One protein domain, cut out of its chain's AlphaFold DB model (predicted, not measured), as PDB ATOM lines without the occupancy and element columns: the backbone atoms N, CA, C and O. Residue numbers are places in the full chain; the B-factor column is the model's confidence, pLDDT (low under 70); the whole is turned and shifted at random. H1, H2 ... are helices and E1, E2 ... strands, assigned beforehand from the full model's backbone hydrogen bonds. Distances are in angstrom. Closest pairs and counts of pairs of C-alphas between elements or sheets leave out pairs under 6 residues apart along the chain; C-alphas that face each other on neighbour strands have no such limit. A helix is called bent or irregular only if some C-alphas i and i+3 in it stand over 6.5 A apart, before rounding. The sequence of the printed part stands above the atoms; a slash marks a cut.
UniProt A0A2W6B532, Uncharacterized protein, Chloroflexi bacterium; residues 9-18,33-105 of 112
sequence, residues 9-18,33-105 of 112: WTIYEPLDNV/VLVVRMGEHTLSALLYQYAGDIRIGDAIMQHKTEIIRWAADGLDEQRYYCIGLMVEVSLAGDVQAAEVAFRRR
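Overview. This is residues 9 to 18 and 33 to 105 of the 112 residues of an uncharacterized protein of Chloroflexi bacterium (UniProt A0A2W6B532). A twisted sheet of four strands makes a wall with two helices over one face and the other face bare: H2, kinked, runs slantwise over the sheet, while H1 stands up from E4. The long hairpin of E3 and E4 fills the inside of the sheet, with E1 and E2 at its edges. The printed part has 83 residues, with two named helices and four named strands in the order E1, E2, H1, H2, E3, E4; the sheet runs E1, E3, E4, E2, antiparallel throughout, and the class is mixed, helices and strands. It is compact, with a radius of gyration of the C-alphas of 12.5 A, and elongated, spanning 38 by 22 by 20 A.

Arrangement. Begin at residues 9 to 14, edge strand E1; it is antiparallel to E3, residues 80 to 90, where N 11 and O 87 are within hydrogen-bond range at 3.0 A. E3 forms a hairpin with E4, residues 95 to 104; look at N 86 and O 99, 2.8 A. On the other side of E4 is the other edge strand, E2, residues 33 to 39, antiparallel to E4, with N 36 and O 100 at 2.9 A. H1, residues 40 to 48, is on the sheet over E4 at a height of 7.3 A and stands up from it at 68 degrees; the closest C-alphas of H1 and E4 are those of Glu 40 and Gln 96, 4.9 A. H2, residues 56 to 71, is on the same face at a height of 9.1 A, over E1, E3 and E4 and only just not over E2, on which 2 of its C-alphas fall; it runs slantwise to the strands, at 57 degrees to E1 on the local plane. With H2 on one face, the sheet and helix make two layers. H1 and H2 touch, closest at the C-alphas of Leu 47 and Ala 59, 6.8 A, at a steep tilt of 68 degrees, only just short of about perpendicular, opposite ways. E2, H1 with H2, and E3 form a split strand-helix-strand unit, two strands running the same way with E4 between them; its crossover is right-handed. Every O i to N i+4 pair is within hydrogen-bond range in H1, and 10 of 12 are in H2.

Along the chain. Find C-alpha 9 at (38.111, -11.226, 11.321), where E1 begins its 15.0 A. After the cut, E2 covers 19.0 A and H1 11.5 A. H2 spans 18.7 A from C-alpha 56 at (38.219, -7.520, 22.875); it is irregular, C-alphas 62 and 65 being 7.9 A apart, with a kink of 68 degrees near residue 63. E3 runs 30.4 A, and E4 runs 27.7 A to C-alpha 104 at (63.516, -23.170, 18.040).

Size, cuts and confidence. The two C-alphas farthest apart, those of Asp 53 and Arg 105, are 39.1 A apart. Residues 19 to 32 are not printed, and C-alphas 18 and 33 are 15.9 A apart across the cut. Of the links printed whole, E2 to H1 and E3 to E4 are tight, H1 to H2 and H2 to E3 are short. Mean pLDDT of the printed part is 75.4; residues 9 to 18, 49 to 54, 91 and 93 are under 70.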
ATOM      1  N   TRP A   9      36.992 -12.153  11.445       43.50
ATOM      2  CA  TRP A   9      38.111 -11.226  11.321       43.50
ATOM      3  C   TRP A   9      39.280 -11.801  12.117       43.50
ATOM      4  O   TRP A   9      39.179 -12.057  13.318       43.50
ATOM      5  N   THR A  10      40.388 -12.058  11.430       46.94
ATOM      6  CA  THR A  10      41.621 -12.531  12.058       46.94
ATOM      7  C   THR A  10      42.443 -11.318  12.457       46.94
ATOM      8  O   THR A  10      42.884 -10.557  11.593       46.94
ATOM      9  N   ILE A  11      42.675 -11.140  13.757       54.25
ATOM     10  CA  ILE A  11      43.709 -10.218  14.220       54.25
ATOM     11  C   ILE A  11      45.029 -10.960  14.043       54.25
ATOM     12  O   ILE A  11      45.367 -11.864  14.812       54.25
ATOM     13  N   TYR A  12      45.734 -10.613  12.971       47.53
ATOM     14  CA  TYR A  12      47.094 -11.062  12.732       47.53
ATOM     15  C   TYR A  12      48.039  -9.935  13.124       47.53
ATOM     16  O   TYR A  12      48.085  -8.895  12.470       47.53
ATOM     17  N   GLU A  13      48.784 -10.149  14.202       47.56
ATOM     18  CA  GLU A  13      49.932  -9.322  14.555       47.56
ATOM     19  C   GLU A  13      51.187 -10.041  14.031       47.56
ATOM     20  O   GLU A  13      51.686 -10.963  14.688       47.56
ATOM     21  N   PRO A  14      51.703  -9.678  12.835       45.62
ATOM     22  CA  PRO A  14      53.005 -10.157  12.399       45.62
ATOM     23  C   PRO A  14      54.055  -9.665  13.393       45.62
ATOM     24  O   PRO A  14      54.282  -8.463  13.538       45.62
ATOM     25  N   LEU A  15      54.724 -10.591  14.081       48.16
ATOM     26  CA  LEU A  15      55.716 -10.265  15.106       48.16
ATOM     27  C   LEU A  15      57.042  -9.745  14.537       48.16
ATOM     28  O   LEU A  15      58.063  -9.849  15.210       48.16
ATOM     29  N   ASP A  16      57.061  -9.094  13.373       41.31
ATOM     30  CA  ASP A  16      58.220  -8.284  12.984       41.31
ATOM     31  C   ASP A  16      58.591  -7.270  14.090       41.31
ATOM     32  O   ASP A  16      59.763  -6.950  14.259       41.31
ATOM     33  N   ASN A  17      57.617  -6.895  14.934       40.22
ATOM     34  CA  ASN A  17      57.767  -6.030  16.110       40.22
ATOM     35  C   ASN A  17      57.845  -6.743  17.481       40.22
ATOM     36  O   ASN A  17      57.908  -6.066  18.506       40.22
ATOM     37  N   VAL A  18      57.799  -8.079  17.553       40.97
ATOM     38  CA  VAL A  18      57.788  -8.839  18.835       40.97
ATOM     39  C   VAL A  18      58.821  -9.973  18.848       40.97
ATOM     40  O   VAL A  18      58.915 -10.750  19.795       40.97
ATOM     41  N   VAL A  33      58.162 -24.613  12.700       84.94
ATOM     42  CA  VAL A  33      57.318 -23.797  13.572       84.94
ATOM     43  C   VAL A  33      56.473 -24.707  14.455       84.94
ATOM     44  O   VAL A  33      55.719 -25.548  13.963       84.94
ATOM     45  N   LEU A  34      56.578 -24.511  15.766       84.62
ATOM     46  CA  LEU A  34      55.673 -25.096  16.744       84.62
ATOM     47  C   LEU A  34      54.481 -24.156  16.929       84.62
ATOM     48  O   LEU A  34      54.657 -23.024  17.366       84.62
ATOM     49  N   VAL A  35      53.270 -24.624  16.632       87.56
ATOM     50  CA  VAL A  35      52.042 -23.847  16.843       87.56
ATOM     51  C   VAL A  35      51.286 -24.412  18.037       87.56
ATOM     52  O   VAL A  35      50.888 -25.576  18.035       87.56
ATOM     53  N   VAL A  36      51.068 -23.573  19.045       86.69
ATOM     54  CA  VAL A  36      50.227 -23.887  20.200       86.69
ATOM     55  C   VAL A  36      48.870 -23.238  19.986       86.69
ATOM     56  O   VAL A  36      48.763 -22.013  19.923       86.69
ATOM     57  N   ARG A  37      47.830 -24.066  19.860       86.81
ATOM     58  CA  ARG A  37      46.451 -23.608  19.672       86.81
ATOM     59  C   ARG A  37      45.703 -23.611  21.003       86.81
ATOM     60  O   ARG A  37      45.593 -24.640  21.666       86.81
ATOM     61  N   MET A  38      45.146 -22.460  21.349       84.62
ATOM     62  CA  MET A  38      44.240 -22.256  22.470       84.62
ATOM     63  C   MET A  38      42.796 -22.347  21.986       84.62
ATOM     64  O   MET A  38      42.415 -21.703  21.006       84.62
ATOM     65  N   GLY A  39      41.991 -23.140  22.693       79.75
ATOM     66  CA  GLY A  39      40.547 -23.154  22.491       79.75
ATOM     67  C   GLY A  39      39.894 -21.871  23.006       79.75
ATOM     68  O   GLY A  39      40.418 -21.221  23.915       79.75
ATOM     69  N   GLU A  40      38.722 -21.553  22.456       78.62
ATOM     70  CA  GLU A  40      37.867 -20.424  22.848       78.62
ATOM     71  C   GLU A  40      37.768 -20.254  24.368       78.62
ATOM     72  O   GLU A  40      38.035 -19.171  24.884       78.62
ATOM     73  N   HIS A  41      37.423 -21.319  25.098       77.94
ATOM     74  CA  HIS A  41      37.178 -21.238  26.540       77.94
ATOM     75  C   HIS A  41      38.426 -20.870  27.342       77.94
ATOM     76  O   HIS A  41      38.326 -20.136  28.320       77.94
ATOM     77  N   THR A  42      39.600 -21.348  26.926       78.94
ATOM     78  CA  THR A  42      40.870 -21.065  27.603       78.94
ATOM     79  C   THR A  42      41.246 -19.599  27.451       78.94
ATOM     80  O   THR A  42      41.543 -18.934  28.442       78.94
ATOM     81  N   LEU A  43      41.197 -19.081  26.220       77.94
ATOM     82  CA  LEU A  43      41.556 -17.690  25.966       77.94
ATOM     83  C   LEU A  43      40.501 -16.735  26.528       77.94
ATOM     84  O   LEU A  43      40.849 -15.730  27.140       77.94
ATOM     85  N   SER A  44      39.220 -17.077  26.393       75.88
ATOM     86  CA  SER A  44      38.131 -16.322  27.009       75.88
ATOM     87  C   SER A  44      38.298 -16.265  28.523       75.88
ATOM     88  O   SER A  44      38.230 -15.183  29.081       75.88
ATOM     89  N   ALA A  45      38.587 -17.377  29.205       76.38
ATOM     90  CA  ALA A  45      38.830 -17.358  30.650       76.38
ATOM     91  C   ALA A  45      40.028 -16.475  31.033       76.38
ATOM     92  O   ALA A  45      39.952 -15.749  32.023       76.38
ATOM     93  N   LEU A  46      41.102 -16.505  30.240       76.19
ATOM     94  CA  LEU A  46      42.280 -15.663  30.444       76.19
ATOM     95  C   LEU A  46      41.941 -14.176  30.271       76.19
ATOM     96  O   LEU A  46      42.371 -13.368  31.082       76.19
ATOM     97  N   LEU A  47      41.129 -13.815  29.276       75.94
ATOM     98  CA  LEU A  47      40.750 -12.426  28.994       75.94
ATOM     99  C   LEU A  47      39.631 -11.906  29.912       75.94
ATOM    100  O   LEU A  47      39.705 -10.775  30.381       75.94
ATOM    101  N   TYR A  48      38.618 -12.722  30.220       70.69
ATOM    102  CA  TYR A  48      37.482 -12.353  31.074       70.69
ATOM    103  C   TYR A  48      37.878 -12.124  32.534       70.69
ATOM    104  O   TYR A  48      37.220 -11.341  33.213       70.69
ATOM    105  N   GLN A  49      38.972 -12.728  33.014       64.62
ATOM    106  CA  GLN A  49      39.547 -12.387  34.323       64.62
ATOM    107  C   GLN A  49      39.977 -10.912  34.424       64.62
ATOM    108  O   GLN A  49      40.091 -10.389  35.532       64.62
ATOM    109  N   TYR A  50      40.151 -10.232  33.287       60.91
ATOM    110  CA  TYR A  50      40.565  -8.832  33.194       60.91
ATOM    111  C   TYR A  50      39.552  -7.945  32.448       60.91
ATOM    112  O   TYR A  50      39.763  -6.736  32.323       60.91
ATOM    113  N   ALA A  51      38.446  -8.520  31.964       51.72
ATOM    114  CA  ALA A  51      37.464  -7.818  31.149       51.72
ATOM    115  C   ALA A  51      36.501  -6.993  32.019       51.72
ATOM    116  O   ALA A  51      35.562  -7.511  32.620       51.72
ATOM    117  N   GLY A  52      36.745  -5.681  32.064       59.75
ATOM    118  CA  GLY A  52      35.690  -4.672  32.212       59.75
ATOM    119  C   GLY A  52      35.092  -4.295  30.843       59.75
ATOM    120  O   GLY A  52      35.141  -5.093  29.913       59.75
ATOM    121  N   ASP A  53      34.603  -3.058  30.688       59.91
ATOM    122  CA  ASP A  53      34.015  -2.495  29.445       59.91
ATOM    123  C   ASP A  53      35.030  -2.259  28.291       59.91
ATOM    124  O   ASP A  53      34.951  -1.277  27.548       59.91
ATOM    125  N   ILE A  54      36.040  -3.115  28.142       66.81
ATOM    126  CA  ILE A  54      37.122  -2.949  27.164       66.81
ATOM    127  C   ILE A  54      36.795  -3.755  25.901       66.81
ATOM    128  O   ILE A  54      36.297  -4.877  25.970       66.81
ATOM    129  N   ARG A  55      37.096  -3.203  24.720       74.44
ATOM    130  CA  ARG A  55      36.955  -3.933  23.450       74.44
ATOM    131  C   ARG A  55      37.912  -5.127  23.415       74.44
ATOM    132  O   ARG A  55      39.075  -4.995  23.785       74.44
ATOM    133  N   ILE A  56      37.454  -6.262  22.886       75.12
ATOM    134  CA  ILE A  56      38.219  -7.520  22.875       75.12
ATOM    135  C   ILE A  56      39.605  -7.396  22.219       75.12
ATOM    136  O   ILE A  56      40.575  -7.952  22.723       75.12
ATOM    137  N   GLY A  57      39.729  -6.606  21.146       72.88
ATOM    138  CA  GLY A  57      41.018  -6.334  20.501       72.88
ATOM    139  C   GLY A  57      42.001  -5.596  21.416       72.88
ATOM    140  O   GLY A  57      43.169  -5.969  21.490       72.88
ATOM    141  N   ASP A  58      41.517  -4.604  22.167       77.75
ATOM    142  CA  ASP A  58      42.328  -3.849  23.131       77.75
ATOM    143  C   ASP A  58      42.761  -4.771  24.293       77.75
ATOM    144  O   ASP A  58      43.922  -4.745  24.707       77.75
ATOM    145  N   ALA A  59      41.872  -5.664  24.750       78.50
ATOM    146  CA  ALA A  59      42.184  -6.669  25.767       78.50
ATOM    147  C   ALA A  59      43.256  -7.673  25.299       78.50
ATOM    148  O   ALA A  59      44.212  -7.938  26.028       78.50
ATOM    149  N   ILE A  60      43.160  -8.181  24.063       81.00
ATOM    150  CA  ILE A  60      44.183  -9.063  23.474       81.00
ATOM    151  C   ILE A  60      45.546  -8.365  23.467       81.00
ATOM    152  O   ILE A  60      46.543  -8.953  23.883       81.00
ATOM    153  N   MET A  61      45.598  -7.101  23.042       80.56
ATOM    154  CA  MET A  61      46.855  -6.352  22.968       80.56
ATOM    155  C   MET A  61      47.445  -6.042  24.342       80.56
ATOM    156  O   MET A  61      48.663  -6.141  24.514       80.56
ATOM    157  N   GLN A  62      46.602  -5.710  25.319       83.00
ATOM    158  CA  GLN A  62      47.016  -5.460  26.698       83.00
ATOM    159  C   GLN A  62      47.563  -6.727  27.375       83.00
ATOM    160  O   GLN A  62      48.548  -6.650  28.108       83.00
ATOM    161  N   HIS A  63      46.976  -7.890  27.086       83.44
ATOM    162  CA  HIS A  63      47.308  -9.165  27.734       83.44
ATOM    163  C   HIS A  63      48.161 -10.107  26.868       83.44
ATOM    164  O   HIS A  63      48.422 -11.246  27.259       83.44
ATOM    165  N   LYS A  64      48.673  -9.651  25.717       83.62
ATOM    166  CA  LYS A  64      49.438 -10.491  24.774       83.62
ATOM    167  C   LYS A  64      50.612 -11.237  25.412       83.62
ATOM    168  O   LYS A  64      50.880 -12.379  25.055       83.62
ATOM    169  N   THR A  65      51.303 -10.629  26.376       84.00
ATOM    170  CA  THR A  65      52.421 -11.274  27.081       84.00
ATOM    171  C   THR A  65      51.958 -12.451  27.934       84.00
ATOM    172  O   THR A  65      52.653 -13.459  28.003       84.00
ATOM    173  N   GLU A  66      50.791 -12.354  28.565       86.00
ATOM    174  CA  GLU A  66      50.212 -13.439  29.363       86.00
ATOM    175  C   GLU A  66      49.727 -14.575  28.466       86.00
ATOM    176  O   GLU A  66      50.014 -15.735  28.751       86.00
ATOM    177  N   ILE A  67      49.097 -14.238  27.336       85.94
ATOM    178  CA  ILE A  67      48.696 -15.204  26.304       85.94
ATOM    179  C   ILE A  67      49.916 -15.992  25.802       85.94
ATOM    180  O   ILE A  67      49.889 -17.221  25.748       85.94
ATOM    181  N   ILE A  68      51.013 -15.297  25.478       86.06
ATOM    182  CA  ILE A  68      52.256 -15.931  25.015       86.06
ATOM    183  C   ILE A  68      52.872 -16.801  26.113       86.06
ATOM    184  O   ILE A  68      53.294 -17.915  25.821       86.06
ATOM    185  N   ARG A  69      52.912 -16.330  27.367       86.25
ATOM    186  CA  ARG A  69      53.440 -17.112  28.500       86.25
ATOM    187  C   ARG A  69      52.641 -18.381  28.743       86.25
ATOM    188  O   ARG A  69      53.240 -19.423  28.963       86.25
ATOM    189  N   TRP A  70      51.314 -18.295  28.677       88.62
ATOM    190  CA  TRP A  70      50.454 -19.465  28.794       88.62
ATOM    191  C   TRP A  70      50.750 -20.467  27.677       88.62
ATOM    192  O   TRP A  70      50.955 -21.646  27.939       88.62
ATOM    193  N   ALA A  71      50.843 -19.998  26.430       88.12
ATOM    194  CA  ALA A  71      51.139 -20.868  25.295       88.12
ATOM    195  C   ALA A  71      52.571 -21.429  25.314       88.12
ATOM    196  O   ALA A  71      52.830 -22.465  24.710       88.12
ATOM    197  N   ALA A  72      53.493 -20.749  25.996       87.56
ATOM    198  CA  ALA A  72      54.859 -21.200  26.213       87.56
ATOM    199  C   ALA A  72      55.002 -22.137  27.422       87.56
ATOM    200  O   ALA A  72      56.120 -22.574  27.692       87.56
ATOM    201  N   ASP A  73      53.929 -22.447  28.157       88.75
ATOM    202  CA  ASP A  73      54.016 -23.340  29.312       88.75
ATOM    203  C   ASP A  73      54.563 -24.715  28.891       88.75
ATOM    204  O   ASP A  73      54.090 -25.348  27.943       88.75
ATOM    205  N   GLY A  74      55.625 -25.154  29.564       82.94
ATOM    206  CA  GLY A  74      56.385 -26.352  29.199       82.94
ATOM    207  C   GLY A  74      57.421 -26.179  28.077       82.94
ATOM    208  O   GLY A  74      58.135 -27.139  27.778       82.94
ATOM    209  N   LEU A  75      57.565 -24.990  27.480       85.69
ATOM    210  CA  LEU A  75      58.668 -24.663  26.570       85.69
ATOM    211  C   LEU A  75      59.849 -24.058  27.333       85.69
ATOM    212  O   LEU A  75      59.703 -23.177  28.175       85.69
ATOM    213  N   ASP A  76      61.053 -24.510  26.991       83.12
ATOM    214  CA  ASP A  76      62.290 -23.905  27.480       83.12
ATOM    215  C   ASP A  76      62.554 -22.596  26.718       83.12
ATOM    216  O   ASP A  76      62.875 -22.613  25.526       83.12
ATOM    217  N   GLU A  77      62.448 -21.457  27.407       76.38
ATOM    218  CA  GLU A  77      62.699 -20.115  26.856       76.38
ATOM    219  C   GLU A  77      64.131 -19.946  26.305       76.38
ATOM    220  O   GLU A  77      64.395 -19.077  25.464       76.38
ATOM    221  N   GLN A  78      65.080 -20.789  26.740       77.25
ATOM    222  CA  GLN A  78      66.429 -20.824  26.172       77.25
ATOM    223  C   GLN A  78      66.496 -21.524  24.817       77.25
ATOM    224  O   GLN A  78      67.475 -21.340  24.100       77.25
ATOM    225  N   ARG A  79      65.485 -22.324  24.470       79.06
ATOM    226  CA  ARG A  79      65.420 -23.119  23.238       79.06
ATOM    227  C   ARG A  79      64.347 -22.654  22.279       79.06
ATOM    228  O   ARG A  79      64.410 -23.056  21.127       79.06
ATOM    229  N   TYR A  80      63.377 -21.859  22.715       83.38
ATOM    230  CA  TYR A  80      62.280 -21.399  21.874       83.38
ATOM    231  C   TYR A  80      62.047 -19.900  22.024       83.38
ATOM    232  O   TYR A  80      62.275 -19.311  23.082       83.38
ATOM    233  N   TYR A  81      61.579 -19.276  20.949       82.19
ATOM    234  CA  TYR A  81      61.135 -17.888  20.941       82.19
ATOM    235  C   TYR A  81      59.819 -17.753  20.181       82.19
ATOM    236  O   TYR A  81      59.549 -18.495  19.236       82.19
ATOM    237  N   CYS A  82      58.980 -16.821  20.629       85.12
ATOM    238  CA  CYS A  82      57.691 -16.537  20.006       85.12
ATOM    239  C   CYS A  82      57.894 -15.757  18.695       85.12
ATOM    240  O   CYS A  82      58.665 -14.797  18.652       85.12
ATOM    241  N   ILE A  83      57.198 -16.180  17.639       82.50
ATOM    242  CA  ILE A  83      57.250 -15.604  16.285       82.50
ATOM    243  C   ILE A  83      55.874 -15.210  15.731       82.50
ATOM    244  O   ILE A  83      55.806 -14.557  14.694       82.50
ATOM    245  N   GLY A  84      54.783 -15.574  16.411       82.00
ATOM    246  CA  GLY A  84      53.423 -15.231  15.996       82.00
ATOM    247  C   GLY A  84      52.441 -15.256  17.159       82.00
ATOM    248  O   GLY A  84      52.507 -16.165  17.982       82.00
ATOM    249  N   LEU A  85      51.506 -14.306  17.189       84.50
ATOM    250  CA  LEU A  85      50.230 -14.440  17.892       84.50
ATOM    251  C   LEU A  85      49.118 -14.147  16.883       84.50
ATOM    252  O   LEU A  85      49.086 -13.079  16.272       84.50
ATOM    253  N   MET A  86      48.206 -15.095  16.727       84.94
ATOM    254  CA  MET A  86      47.003 -14.948  15.922       84.94
ATOM    255  C   MET A  86      45.794 -15.188  16.814       84.94
ATOM    256  O   MET A  86      45.759 -16.175  17.546       84.94
ATOM    257  N   VAL A  87      44.796 -14.311  16.744       83.38
ATOM    258  CA  VAL A  87      43.519 -14.503  17.441       83.38
ATOM    259  C   VAL A  87      42.382 -14.371  16.435       83.38
ATOM    260  O   VAL A  87      42.274 -13.373  15.720       83.38
ATOM    261  N   GLU A  88      41.538 -15.398  16.366       80.88
ATOM    262  CA  GLU A  88      40.295 -15.373  15.602       80.88
ATOM    263  C   GLU A  88      39.181 -14.794  16.474       80.88
ATOM    264  O   GLU A  88      38.915 -15.307  17.563       80.88
ATOM    265  N   VAL A  89      38.516 -13.748  15.978       77.88
ATOM    266  CA  VAL A  89      37.387 -13.098  16.651       77.88
ATOM    267  C   VAL A  89      36.178 -13.084  15.707       77.88
ATOM    268  O   VAL A  89      36.312 -12.854  14.500       77.88
ATOM    269  N   SER A  90      34.994 -13.376  16.242       73.19
ATOM    270  CA  SER A  90      33.725 -13.298  15.515       73.19
ATOM    271  C   SER A  90      33.298 -11.839  15.297       73.19
ATOM    272  O   SER A  90      33.764 -10.927  15.981       73.19
ATOM    273  N   LEU A  91      32.349 -11.599  14.387       65.38
ATOM    274  CA  LEU A  91      31.724 -10.275  14.235       65.38
ATOM    275  C   LEU A  91      31.016  -9.776  15.506       65.38
ATOM    276  O   LEU A  91      30.865  -8.570  15.683       65.38
ATOM    277  N   ALA A  92      30.599 -10.688  16.387       70.81
ATOM    278  CA  ALA A  92      30.002 -10.353  17.676       70.81
ATOM    279  C   ALA A  92      31.045  -9.928  18.729       70.81
ATOM    280  O   ALA A  92      30.675  -9.430  19.789       70.81
ATOM    281  N   GLY A  93      32.342 -10.064  18.425       67.44
ATOM    282  CA  GLY A  93      33.434  -9.762  19.349       67.44
ATOM    283  C   GLY A  93      33.862 -10.949  20.212       67.44
ATOM    284  O   GLY A  93      34.653 -10.763  21.135       67.44
ATOM    285  N   ASP A  94      33.387 -12.160  19.910       74.62
ATOM    286  CA  ASP A  94      33.739 -13.363  20.660       74.62
ATOM    287  C   ASP A  94      35.035 -13.975  20.138       74.62
ATOM    288  O   ASP A  94      35.218 -14.165  18.934       74.62
ATOM    289  N   VAL A  95      35.923 -14.351  21.051       76.44
ATOM    290  CA  VAL A  95      37.129 -15.110  20.718       76.44
ATOM    291  C   VAL A  95      36.736 -16.513  20.270       76.44
ATOM    292  O   VAL A  95      35.997 -17.198  20.959       76.44
ATOM    293  N   GLN A  96      37.264 -16.962  19.137       75.81
ATOM    294  CA  GLN A  96      36.984 -18.287  18.574       75.81
ATOM    295  C   GLN A  96      38.175 -19.236  18.734       75.81
ATOM    296  O   GLN A  96      38.027 -20.414  19.057       75.81
ATOM    297  N   ALA A  97      39.381 -18.720  18.522       80.94
ATOM    298  CA  ALA A  97      40.619 -19.466  18.674       80.94
ATOM    299  C   ALA A  97      41.785 -18.497  18.840       80.94
ATOM    300  O   ALA A  97      41.714 -17.345  18.410       80.94
ATOM    301  N   ALA A  98      42.883 -18.988  19.397       84.25
ATOM    302  CA  ALA A  98      44.155 -18.304  19.275       84.25
ATOM    303  C   ALA A  98      45.291 -19.279  19.031       84.25
ATOM    304  O   ALA A  98      45.270 -20.417  19.490       84.25
ATOM    305  N   GLU A  99      46.290 -18.811  18.307       88.75
ATOM    306  CA  GLU A  99      47.494 -19.553  17.992       88.75
ATOM    307  C   GLU A  99      48.703 -18.722  18.370       88.75
ATOM    308  O   GLU A  99      48.803 -17.546  18.016       88.75
ATOM    309  N   VAL A 100      49.634 -19.355  19.072       88.69
ATOM    310  CA  VAL A 100      50.954 -18.790  19.321       88.69
ATOM    311  C   VAL A 100      51.963 -19.662  18.605       88.69
ATOM    312  O   VAL A 100      52.017 -20.876  18.810       88.69
ATOM    313  N   ALA A 101      52.732 -19.040  17.725       88.44
ATOM    314  CA  ALA A 101      53.760 -19.707  16.955       88.44
ATOM    315  C   ALA A 101      55.112 -19.486  17.629       88.44
ATOM    316  O   ALA A 101      55.492 -18.356  17.937       88.44
ATOM    317  N   PHE A 102      55.851 -20.569  17.810       86.75
ATOM    318  CA  PHE A 102      57.196 -20.587  18.352       86.75
ATOM    319  C   PHE A 102      58.149 -21.187  17.336       86.75
ATOM    320  O   PHE A 102      57.793 -22.077  16.561       86.75
ATOM    321  N   ARG A 103      59.394 -20.738  17.386       86.44
ATOM    322  CA  ARG A 103      60.489 -21.358  16.655       86.44
ATOM    323  C   ARG A 103      61.603 -21.716  17.618       86.44
ATOM    324  O   ARG A 103      61.765 -21.075  18.659       86.44
ATOM    325  N   ARG A 104      62.339 -22.770  17.285       83.38
ATOM    326  CA  ARG A 104      63.516 -23.170  18.040       83.38
ATOM    327  C   ARG A 104      64.644 -22.152  17.825       83.38
ATOM    328  O   ARG A 104      64.871 -21.710  16.705       83.38
ATOM    329  N   ARG A 105      65.352 -21.801  18.895       77.38
ATOM    330  CA  ARG A 105      66.652 -21.131  18.840       77.38
ATOM    331  C   ARG A 105      67.675 -22.151  18.365       77.38
ATOM    332  O   ARG A 105      67.836 -23.205  18.987       77.38
TER     333      ARG A 105